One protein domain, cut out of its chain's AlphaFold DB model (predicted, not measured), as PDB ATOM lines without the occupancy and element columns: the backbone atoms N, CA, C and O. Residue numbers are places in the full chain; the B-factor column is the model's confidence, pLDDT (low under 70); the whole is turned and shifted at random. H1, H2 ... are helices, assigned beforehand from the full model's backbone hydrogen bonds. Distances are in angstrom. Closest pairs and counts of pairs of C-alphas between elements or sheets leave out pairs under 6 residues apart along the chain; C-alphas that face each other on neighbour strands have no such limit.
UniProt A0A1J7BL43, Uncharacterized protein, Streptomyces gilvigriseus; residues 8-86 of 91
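Overview. This is residues 8 to 86 of the 91 residues of an uncharacterized protein of Streptomyces gilvigriseus (UniProt A0A1J7BL43). Four helices follow one another in an open zigzag with no common core: H1 and H2 meet near their ends in a right-angled corner, H2 and H3 make a V, and H4 runs back the other way across an open gap from H3. The 79 printed residues hold four named helices, in the order H1, H2, H3, H4, and no named strand; the class is all helix. The whole is extended, with a radius of gyration of the C-alphas of 18.0 A, and only just flat, spanning 50 by 34 by 18 A.

Along the chain. Find C-alpha 8 at (-39.080, 37.673, -19.462); from there H1 runs through residues 8 to 19. Next comes H2, residues 24 to 38, 21.3 A long. Look for C-alpha 40 at (-12.115, 35.920, -10.628), where H3, residues 40 to 61, begins its 31.4 A. H4, residues 70 to 85, covers 22.6 A and ends with C-alpha 85 at (0.251, 27.695, -3.145).

Arrangement. Look first at Ala 17 and Val 24, the closest C-alphas of H1 and H2, 5.2 A apart. These helices touch, about perpendicular at 88 degrees, H1 with residues 13 to 18 alone and H2 with residues 24 to 28 alone. H2 and H3 are close but not clearly touching; their closest C-alphas, of Ala 36 and Phe 43, are 5.4 A apart. They run opposite ways at a steep tilt of 59 degrees. H4 is apart from H1, H2 and H3. Every O i to N i+4 pair is within hydrogen-bond range in H1, H3 and H4, and 10 of 11 are in H2.

Size, cuts and confidence. The C-alphas farthest apart, of Asp 19 and Ala 67, are 51.1 A apart. The printed part has no cut and no long link. Among the stretches that stand free are residues 81 to 86, of which 81 to 85 belong to H4. Confidence is low, with pLDDT under 70, at residues 65 to 76 and 78 to 86.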
ATOM      1  N   ALA A   8     -39.476  36.307 -19.136       90.56
ATOM      2  CA  ALA A   8     -39.080  37.673 -19.462       90.56
ATOM      3  C   ALA A   8     -37.553  37.824 -19.547       90.56
ATOM      4  O   ALA A   8     -37.048  38.562 -20.395       90.56
ATOM      5  N   GLU A   9     -36.803  37.117 -18.700       90.06
ATOM      6  CA  GLU A   9     -35.341  37.052 -18.784       90.06
ATOM      7  C   GLU A   9     -34.889  36.399 -20.081       90.06
ATOM      8  O   GLU A   9     -34.035  36.942 -20.784       90.06
ATOM      9  N   LEU A  10     -35.507  35.272 -20.433       90.44
ATOM     10  CA  LEU A  10     -35.188  34.542 -21.646       90.44
ATOM     11  C   LEU A  10     -35.402  35.408 -22.893       90.44
ATOM     12  O   LEU A  10     -34.558  35.403 -23.788       90.44
ATOM     13  N   GLU A  11     -36.482  36.188 -22.948       93.69
ATOM     14  CA  GLU A  11     -36.727  37.113 -24.059       93.69
ATOM     15  C   GLU A  11     -35.689  38.242 -24.137       93.69
ATOM     16  O   GLU A  11     -35.238  38.592 -25.234       93.69
ATOM     17  N   ARG A  12     -35.231  38.775 -22.996       93.62
ATOM     18  CA  ARG A  12     -34.130  39.757 -22.979       93.62
ATOM     19  C   ARG A  12     -32.833  39.154 -23.514       93.62
ATOM     20  O   ARG A  12     -32.169  39.778 -24.340       93.62
ATOM     21  N   VAL A  13     -32.494  37.939 -23.084       92.50
ATOM     22  CA  VAL A  13     -31.280  37.240 -23.526       92.50
ATOM     23  C   VAL A  13     -31.354  36.905 -25.016       92.50
ATOM     24  O   VAL A  13     -30.383  37.121 -25.737       92.50
ATOM     25  N   LYS A  14     -32.508  36.437 -25.509       94.19
ATOM     26  CA  LYS A  14     -32.730  36.181 -26.940       94.19
ATOM     27  C   LYS A  14     -32.511  37.426 -27.787       94.19
ATOM     28  O   LYS A  14     -31.819  37.344 -28.797       94.19
ATOM     29  N   ARG A  15     -33.065  38.566 -27.365       95.88
ATOM     30  CA  ARG A  15     -32.878  39.841 -28.066       95.88
ATOM     31  C   ARG A  15     -31.406  40.244 -28.097       95.88
ATOM     32  O   ARG A  15     -30.876  40.495 -29.168       95.88
ATOM     33  N   ALA A  16     -30.729  40.198 -26.952       94.62
ATOM     34  CA  ALA A  16     -29.315  40.553 -26.869       94.62
ATOM     35  C   ALA A  16     -28.408  39.620 -27.699       94.62
ATOM     36  O   ALA A  16     -27.446  40.076 -28.314       94.62
ATOM     37  N   ALA A  17     -28.722  38.322 -27.749       95.19
ATOM     38  CA  ALA A  17     -28.015  37.360 -28.591       95.19
ATOM     39  C   ALA A  17     -28.234  37.643 -30.085       95.19
ATOM     40  O   ALA A  17     -27.273  37.651 -30.857       95.19
ATOM     41  N   HIS A  18     -29.479  37.937 -30.474       96.56
ATOM     42  CA  HIS A  18     -29.838  38.317 -31.838       96.56
ATOM     43  C   HIS A  18     -29.126  39.602 -32.280       96.56
ATOM     44  O   HIS A  18     -28.540  39.626 -33.359       96.56
ATOM     45  N   ASP A  19     -29.100  40.635 -31.435       96.44
ATOM     46  CA  ASP A  19     -28.438  41.913 -31.731       96.44
ATOM     47  C   ASP A  19     -26.922  41.750 -31.940       96.44
ATOM     48  O   ASP A  19     -26.308  42.497 -32.700       96.44
ATOM     49  N   LYS A  20     -26.315  40.737 -31.306       93.81
ATOM     50  CA  LYS A  20     -24.908  40.355 -31.505       93.81
ATOM     51  C   LYS A  20     -24.687  39.342 -32.635       93.81
ATOM     52  O   LYS A  20     -23.541  38.998 -32.909       93.81
ATOM     53  N   GLY A  21     -25.745  38.843 -33.273       96.38
ATOM     54  CA  GLY A  21     -25.656  37.844 -34.339       96.38
ATOM     55  C   GLY A  21     -25.149  36.472 -33.882       96.38
ATOM     56  O   GLY A  21     -24.602  35.724 -34.689       96.38
ATOM     57  N   VAL A  22     -25.308  36.125 -32.600       96.00
ATOM     58  CA  VAL A  22     -24.841  34.851 -32.026       96.00
ATOM     59  C   VAL A  22     -26.001  34.016 -31.488       96.00
ATOM     60  O   VAL A  22     -27.099  34.509 -31.235       96.00
ATOM     61  N   SER A  23     -25.765  32.719 -31.273       94.88
ATOM     62  CA  SER A  23     -26.757  31.872 -30.601       94.88
ATOM     63  C   SER A  23     -26.935  32.284 -29.134       94.88
ATOM     64  O   SER A  23     -25.979  32.698 -28.482       94.88
ATOM     65  N   VAL A  24     -28.135  32.090 -28.578       90.50
ATOM     66  CA  VAL A  24     -28.431  32.345 -27.151       90.50
ATOM     67  C   VAL A  24     -27.441  31.641 -26.224       90.50
ATOM     68  O   VAL A  24     -26.978  32.224 -25.251       90.50
ATOM     69  N   ARG A  25     -27.076  30.393 -26.545       90.62
ATOM     70  CA  ARG A  25     -26.104  29.629 -25.760       90.62
ATOM     71  C   ARG A  25     -24.721  30.277 -25.788       90.62
ATOM     72  O   ARG A  25     -24.123  30.419 -24.729       90.62
ATOM     73  N   ALA A  26     -24.238  30.660 -26.971       90.56
ATOM     74  CA  ALA A  26     -22.950  31.338 -27.115       90.56
ATOM     75  C   ALA A  26     -22.955  32.683 -26.379       90.56
ATOM     76  O   ALA A  26     -22.050  32.960 -25.608       90.56
ATOM     77  N   PHE A  27     -24.034  33.457 -26.508       93.69
ATOM     78  CA  PHE A  27     -24.189  34.717 -25.786       93.69
ATOM     79  C   PHE A  27     -24.089  34.546 -24.265       93.69
ATOM     80  O   PHE A  27     -23.349  35.281 -23.619       93.69
ATOM     81  N   ILE A  28     -24.833  33.592 -23.688       90.19
ATOM     82  CA  ILE A  28     -24.811  33.332 -22.239       90.19
ATOM     83  C   ILE A  28     -23.416  32.884 -21.803       90.19
ATOM     84  O   ILE A  28     -22.923  33.347 -20.780       90.19
ATOM     85  N   HIS A  29     -22.793  31.995 -22.575       89.00
ATOM     86  CA  HIS A  29     -21.452  31.498 -22.302       89.00
ATOM     87  C   HIS A  29     -20.427  32.638 -22.275       89.00
ATOM     88  O   HIS A  29     -19.732  32.813 -21.279       89.00
ATOM     89  N   ASP A  30     -20.393  33.463 -23.318       90.38
ATOM     90  CA  ASP A  30     -19.429  34.556 -23.433       90.38
ATOM     91  C   ASP A  30     -19.689  35.649 -22.390       90.38
ATOM     92  O   ASP A  30     -18.752  36.229 -21.847       90.38
ATOM     93  N   ALA A  31     -20.957  35.912 -22.059       88.25
ATOM     94  CA  ALA A  31     -21.312  36.826 -20.979       88.25
ATOM     95  C   ALA A  31     -20.861  36.292 -19.611       88.25
ATOM     96  O   ALA A  31     -20.330  37.057 -18.810       88.25
ATOM     97  N   ALA A  32     -21.036  34.994 -19.346       86.69
ATOM     98  CA  ALA A  32     -20.589  34.374 -18.104       86.69
ATOM     99  C   ALA A  32     -19.060  34.416 -17.970       86.69
ATOM    100  O   ALA A  32     -18.563  34.771 -16.905       86.69
ATOM    101  N   LEU A  33     -18.323  34.128 -19.050       87.75
ATOM    102  CA  LEU A  33     -16.863  34.236 -19.063       87.75
ATOM    103  C   LEU A  33     -16.392  35.682 -18.889       87.75
ATOM    104  O   LEU A  33     -15.529  35.947 -18.060       87.75
ATOM    105  N   GLY A  34     -17.013  36.638 -19.582       87.38
ATOM    106  CA  GLY A  34     -16.653  38.049 -19.434       87.38
ATOM    107  C   GLY A  34     -16.872  38.588 -18.015       87.38
ATOM    108  O   GLY A  34     -16.127  39.455 -17.566       87.38
ATOM    109  N   VAL A  35     -17.873  38.075 -17.291       84.81
ATOM    110  CA  VAL A  35     -18.087  38.393 -15.868       84.81
ATOM    111  C   VAL A  35     -17.080  37.658 -14.979       84.81
ATOM    112  O   VAL A  35     -16.583  38.247 -14.021       84.81
ATOM    113  N   ALA A  36     -16.751  36.403 -15.298       83.50
ATOM    114  CA  ALA A  36     -15.747  35.624 -14.574       83.50
ATOM    115  C   ALA A  36     -14.371  36.306 -14.591       83.50
ATOM    116  O   ALA A  36     -13.738  36.412 -13.543       83.50
ATOM    117  N   ASP A  37     -13.965  36.856 -15.736       86.06
ATOM    118  CA  ASP A  37     -12.708  37.599 -15.876       86.06
ATOM    119  C   ASP A  37     -12.675  38.873 -15.011       86.06
ATOM    120  O   ASP A  37     -11.618  39.289 -14.539       86.06
ATOM    121  N   GLN A  38     -13.832  39.501 -14.779       89.88
ATOM    122  CA  GLN A  38     -13.944  40.707 -13.948       89.88
ATOM    123  C   GLN A  38     -14.002  40.394 -12.451       89.88
ATOM    124  O   GLN A  38     -13.640  41.241 -11.634       89.88
ATOM    125  N   LEU A  39     -14.477  39.201 -12.085       89.50
ATOM    126  CA  LEU A  39     -14.716  38.777 -10.703       89.50
ATOM    127  C   LEU A  39     -14.091  37.392 -10.433       89.50
ATOM    128  O   LEU A  39     -14.803  36.467 -10.023       89.50
ATOM    129  N   PRO A  40     -12.767  37.230 -10.623       80.12
ATOM    130  CA  PRO A  40     -12.115  35.920 -10.628       80.12
ATOM    131  C   PRO A  40     -12.253  35.176  -9.294       80.12
ATOM    132  O   PRO A  40     -12.475  33.968  -9.278       80.12
ATOM    133  N   GLU A  41     -12.203  35.890  -8.167       85.62
ATOM    134  CA  GLU A  41     -12.366  35.291  -6.835       85.62
ATOM    135  C   GLU A  41     -13.782  34.736  -6.615       85.62
ATOM    136  O   GLU A  41     -13.948  33.637  -6.085       85.62
ATOM    137  N   GLN A  42     -14.814  35.465  -7.055       84.00
ATOM    138  CA  GLN A  42     -16.208  35.027  -6.919       84.00
ATOM    139  C   GLN A  42     -16.499  33.845  -7.840       84.00
ATOM    140  O   GLN A  42     -17.184  32.902  -7.443       84.00
ATOM    141  N   PHE A  43     -15.947  33.876  -9.054       82.12
ATOM    142  CA  PHE A  43     -16.054  32.773  -9.994       82.12
ATOM    143  C   PHE A  43     -15.375  31.505  -9.460       82.12
ATOM    144  O   PHE A  43     -15.989  30.438  -9.464       82.12
ATOM    145  N   ALA A  44     -14.156  31.620  -8.922       80.62
ATOM    146  CA  ALA A  44     -13.448  30.501  -8.305       80.62
ATOM    147  C   ALA A  44     -14.217  29.927  -7.104       80.62
ATOM    148  O   ALA A  44     -14.379  28.711  -7.004       80.62
ATOM    149  N   ALA A  45     -14.753  30.783  -6.229       79.88
ATOM    150  CA  ALA A  45     -15.558  30.351  -5.088       79.88
ATOM    151  C   ALA A  45     -16.839  29.615  -5.521       79.88
ATOM    152  O   ALA A  45     -17.166  28.565  -4.966       79.88
ATOM    153  N   ALA A  46     -17.541  30.122  -6.539       80.31
ATOM    154  CA  ALA A  46     -18.715  29.457  -7.099       80.31
ATOM    155  C   ALA A  46     -18.360  28.105  -7.743       80.31
ATOM    156  O   ALA A  46     -19.100  27.134  -7.584       80.31
ATOM    157  N   GLY A  47     -17.215  28.026  -8.430       79.38
ATOM    158  CA  GLY A  47     -16.696  26.785  -9.005       79.38
ATOM    159  C   GLY A  47     -16.392  25.725  -7.945       79.38
ATOM    160  O   GLY A  47     -16.802  24.577  -8.101       79.38
ATOM    161  N   LEU A  48     -15.744  26.114  -6.842       82.25
ATOM    162  CA  LEU A  48     -15.484  25.223  -5.708       82.25
ATOM    163  C   LEU A  48     -16.786  24.730  -5.064       82.25
ATOM    164  O   LEU A  48     -16.952  23.531  -4.873       82.25
ATOM    165  N   ALA A  49     -17.751  25.623  -4.825       79.12
ATOM    166  CA  ALA A  49     -19.046  25.232  -4.267       79.12
ATOM    167  C   ALA A  49     -19.819  24.263  -5.184       79.12
ATOM    168  O   ALA A  49     -20.461  23.327  -4.709       79.12
ATOM    169  N   ALA A  50     -19.756  24.466  -6.506       75.81
ATOM    170  CA  ALA A  50     -20.365  23.555  -7.472       75.81
ATOM    171  C   ALA A  50     -19.672  22.182  -7.491       75.81
ATOM    172  O   ALA A  50     -20.356  21.163  -7.608       75.81
ATOM    173  N   LEU A  51     -18.341  22.145  -7.368       76.31
ATOM    174  CA  LEU A  51     -17.575  20.906  -7.243       76.31
ATOM    175  C   LEU A  51     -17.987  20.129  -5.989       76.31
ATOM    176  O   LEU A  51     -18.327  18.952  -6.105       76.31
ATOM    177  N   ASP A  52     -18.031  20.799  -4.834       78.75
ATOM    178  CA  ASP A  52     -18.436  20.192  -3.562       78.75
ATOM    179  C   ASP A  52     -19.846  19.596  -3.670       78.75
ATOM    180  O   ASP A  52     -20.047  18.411  -3.408       78.75
ATOM    181  N   PHE A  53     -20.810  20.375  -4.175       76.94
ATOM    182  CA  PHE A  53     -22.179  19.893  -4.370       76.94
ATOM    183  C   PHE A  53     -22.258  18.704  -5.335       76.94
ATOM    184  O   PHE A  53     -23.027  17.772  -5.111       76.94
ATOM    185  N   THR A  54     -21.486  18.722  -6.424       73.31
ATOM    186  CA  THR A  54     -21.489  17.626  -7.404       73.31
ATOM    187  C   THR A  54     -20.894  16.353  -6.803       73.31
ATOM    188  O   THR A  54     -21.423  15.269  -7.045       73.31
ATOM    189  N   GLY A  55     -19.844  16.485  -5.988       76.12
ATOM    190  CA  GLY A  55     -19.278  15.382  -5.216       76.12
ATOM    191  C   GLY A  55     -20.287  14.798  -4.230       76.12
ATOM    192  O   GLY A  55     -20.507  13.589  -4.232       76.12
ATOM    193  N   ASP A  56     -20.971  15.647  -3.462       77.25
ATOM    194  CA  ASP A  56     -22.006  15.221  -2.511       77.25
ATOM    195  C   ASP A  56     -23.201  14.551  -3.211       77.25
ATOM    196  O   ASP A  56     -23.717  13.530  -2.749       77.25
ATOM    197  N   ALA A  57     -23.640  15.093  -4.351       74.62
ATOM    198  CA  ALA A  57     -24.723  14.521  -5.146       74.62
ATOM    199  C   ALA A  57     -24.340  13.153  -5.731       74.62
ATOM    200  O   ALA A  57     -25.169  12.242  -5.756       74.62
ATOM    201  N   PHE A  58     -23.093  12.993  -6.177       74.69
ATOM    202  CA  PHE A  58     -22.580  11.709  -6.644       74.69
ATOM    203  C   PHE A  58     -22.495  10.695  -5.498       74.69
ATOM    204  O   PHE A  58     -23.001   9.583  -5.633       74.69
ATOM    205  N   ASP A  59     -21.962  11.103  -4.342       77.88
ATOM    206  CA  ASP A  59     -21.898  10.280  -3.129       77.88
ATOM    207  C   ASP A  59     -23.292   9.818  -2.666       77.88
ATOM    208  O   ASP A  59     -23.439   8.722  -2.122       77.88
ATOM    209  N   HIS A  60     -24.324  10.639  -2.882       73.38
ATOM    210  CA  HIS A  60     -25.708  10.287  -2.573       73.38
ATOM    211  C   HIS A  60     -26.296   9.246  -3.539       73.38
ATOM    212  O   HIS A  60     -27.081   8.398  -3.119       73.38
ATOM    213  N   LEU A  61     -25.942   9.317  -4.826       75.12
ATOM    214  CA  LEU A  61     -26.502   8.459  -5.875       75.12
ATOM    215  C   LEU A  61     -25.750   7.134  -6.054       75.12
ATOM    216  O   LEU A  61     -26.371   6.159  -6.467       75.12
ATOM    217  N   ALA A  62     -24.451   7.101  -5.755       73.88
ATOM    218  CA  ALA A  62     -23.583   5.936  -5.932       73.88
ATOM    219  C   ALA A  62     -22.650   5.737  -4.715       73.88
ATOM    220  O   ALA A  62     -21.425   5.875  -4.817       73.88
ATOM    221  N   PRO A  63     -23.201   5.429  -3.526       70.06
ATOM    222  CA  PRO A  63     -22.415   5.298  -2.298       70.06
ATOM    223  C   PRO A  63     -21.381   4.156  -2.338       70.06
ATOM    224  O   PRO A  63     -20.386   4.210  -1.616       70.06
ATOM    225  N   GLU A  64     -21.582   3.133  -3.170       70.31
ATOM    226  CA  GLU A  64     -20.660   2.014  -3.398       70.31
ATOM    227  C   GLU A  64     -19.382   2.414  -4.154       70.31
ATOM    228  O   GLU A  64     -18.303   1.885  -3.868       70.31
ATOM    229  N   ASP A  65     -19.462   3.411  -5.039       63.53
ATOM    230  CA  ASP A  65     -18.317   3.916  -5.806       63.53
ATOM    231  C   ASP A  65     -17.347   4.725  -4.933       63.53
ATOM    232  O   ASP A  65     -16.179   4.931  -5.290       63.53
ATOM    233  N   ARG A  66     -17.787   5.106  -3.726       58.06
ATOM    234  CA  ARG A  66     -16.978   5.760  -2.689       58.06
ATOM    235  C   ARG A  66     -15.768   4.922  -2.268       58.06
ATOM    236  O   ARG A  66     -14.742   5.477  -1.879       58.06
ATOM    237  N   ALA A  67     -15.862   3.593  -2.364       54.81
ATOM    238  CA  ALA A  67     -14.753   2.687  -2.063       54.81
ATOM    239  C   ALA A  67     -13.675   2.653  -3.172       54.81
ATOM    240  O   ALA A  67     -12.532   2.293  -2.891       54.81
ATOM    241  N   GLY A  68     -14.008   3.052  -4.410       52.19
ATOM    242  CA  GLY A  68     -13.116   3.010  -5.582       52.19
ATOM    243  C   GLY A  68     -12.489   4.354  -5.986       52.19
ATOM    244  O   GLY A  68     -11.501   4.386  -6.718       52.19
ATOM    245  N   THR A  69     -13.002   5.472  -5.469       57.88
ATOM    246  CA  THR A  69     -12.541   6.847  -5.755       57.88
ATOM    247  C   THR A  69     -11.462   7.480  -4.837       57.88
ATOM    248  O   THR A  69     -11.203   8.676  -5.014       57.88
ATOM    249  N   PRO A  70     -10.745   6.790  -3.913       58.03
ATOM    250  CA  PRO A  70      -9.719   7.441  -3.077       58.03
ATOM    251  C   PRO A  70      -8.637   8.187  -3.872       58.03
ATOM    252  O   PRO A  70      -8.143   9.233  -3.451       58.03
ATOM    253  N   HIS A  71      -8.268   7.660  -5.040       56.31
ATOM    254  CA  HIS A  71      -7.180   8.196  -5.856       56.31
ATOM    255  C   HIS A  71      -7.566   9.476  -6.605       56.31
ATOM    256  O   HIS A  71      -6.716  10.353  -6.765       56.31
ATOM    257  N   LEU A  72      -8.834   9.600  -7.015       58.50
ATOM    258  CA  LEU A  72      -9.358  10.795  -7.680       58.50
ATOM    259  C   LEU A  72      -9.487  11.947  -6.684       58.50
ATOM    260  O   LEU A  72      -8.910  13.002  -6.927       58.50
ATOM    261  N   ARG A  73     -10.056  11.704  -5.494       65.38
ATOM    262  CA  ARG A  73     -10.094  12.724  -4.430       65.38
ATOM    263  C   ARG A  73      -8.696  13.171  -4.011       65.38
ATOM    264  O   ARG A  73      -8.451  14.359  -3.857       65.38
ATOM    265  N   ALA A  74      -7.741  12.247  -3.880       64.75
ATOM    266  CA  ALA A  74      -6.358  12.597  -3.556       64.75
ATOM    267  C   ALA A  74      -5.646  13.372  -4.683       64.75
ATOM    268  O   ALA A  74      -4.700  14.115  -4.416       64.75
ATOM    269  N   ALA A  75      -6.032  13.178  -5.947       64.44
ATOM    270  CA  ALA A  75      -5.521  13.963  -7.070       64.44
ATOM    271  C   ALA A  75      -6.146  15.368  -7.099       64.44
ATOM    272  O   ALA A  75      -5.411  16.345  -7.226       64.44
ATOM    273  N   GLU A  76      -7.457  15.477  -6.875       63.91
ATOM    274  CA  GLU A  76      -8.191  16.745  -6.773       63.91
ATOM    275  C   GLU A  76      -7.691  17.599  -5.604       63.91
ATOM    276  O   GLU A  76      -7.377  18.773  -5.783       63.91
ATOM    277  N   GLN A  77      -7.496  17.000  -4.426       71.00
ATOM    278  CA  GLN A  77      -6.965  17.710  -3.260       71.00
ATOM    279  C   GLN A  77      -5.538  18.217  -3.499       71.00
ATOM    280  O   GLN A  77      -5.188  19.314  -3.068       71.00
ATOM    281  N   ARG A  78      -4.706  17.442  -4.209       67.50
ATOM    282  CA  ARG A  78      -3.351  17.870  -4.590       67.50
ATOM    283  C   ARG A  78      -3.379  19.004  -5.612       67.50
ATOM    284  O   ARG A  78      -2.600  19.942  -5.465       67.50
ATOM    285  N   ALA A  79      -4.272  18.949  -6.598       63.41
ATOM    286  CA  ALA A  79      -4.447  20.018  -7.579       63.41
ATOM    287  C   ALA A  79      -4.942  21.318  -6.918       63.41
ATOM    288  O   ALA A  79      -4.353  22.376  -7.129       63.41
ATOM    289  N   ALA A  80      -5.937  21.230  -6.030       65.44
ATOM    290  CA  ALA A  80      -6.431  22.366  -5.251       65.44
ATOM    291  C   ALA A  80      -5.341  22.974  -4.346       65.44
ATOM    292  O   ALA A  80      -5.205  24.193  -4.263       65.44
ATOM    293  N   GLN A  81      -4.507  22.141  -3.709       67.62
ATOM    294  CA  GLN A  81      -3.371  22.615  -2.909       67.62
ATOM    295  C   GLN A  81      -2.272  23.275  -3.746       67.62
ATOM    296  O   GLN A  81      -1.624  24.199  -3.259       67.62
ATOM    297  N   ALA A  82      -2.027  22.797  -4.968       65.94
ATOM    298  CA  ALA A  82      -1.053  23.406  -5.868       65.94
ATOM    299  C   ALA A  82      -1.509  24.809  -6.297       65.94
ATOM    300  O   ALA A  82      -0.737  25.756  -6.184       65.94
ATOM    301  N   LEU A  83      -2.785  24.956  -6.662       56.72
ATOM    302  CA  LEU A  83      -3.392  26.245  -7.014       56.72
ATOM    303  C   LEU A  83      -3.396  27.238  -5.843       56.72
ATOM    304  O   LEU A  83      -3.126  28.419  -6.033       56.72
ATOM    305  N   ALA A  84      -3.646  26.769  -4.619       62.41
ATOM    306  CA  ALA A  84      -3.618  27.622  -3.429       62.41
ATOM    307  C   ALA A  84      -2.203  28.098  -3.041       62.41
ATOM    308  O   ALA A  84      -2.062  29.114  -2.362       62.41
ATOM    309  N   LYS A  85      -1.156  27.357  -3.431       56.38
ATOM    310  CA  LYS A  85       0.251  27.695  -3.145       56.38
ATOM    311  C   LYS A  85       0.892  28.553  -4.230       56.38
ATOM    312  O   LYS A  85       1.834  29.275  -3.920       56.38
ATOM    313  N   ASP A  86       0.394  28.469  -5.459       50.00
ATOM    314  CA  ASP A  86       0.859  29.284  -6.575       50.00
ATOM    315  C   ASP A  86      -0.310  29.615  -7.523       50.00
ATOM    316  O   ASP A  86      -0.535  28.919  -8.519       50.00
TER     317      ASP A  86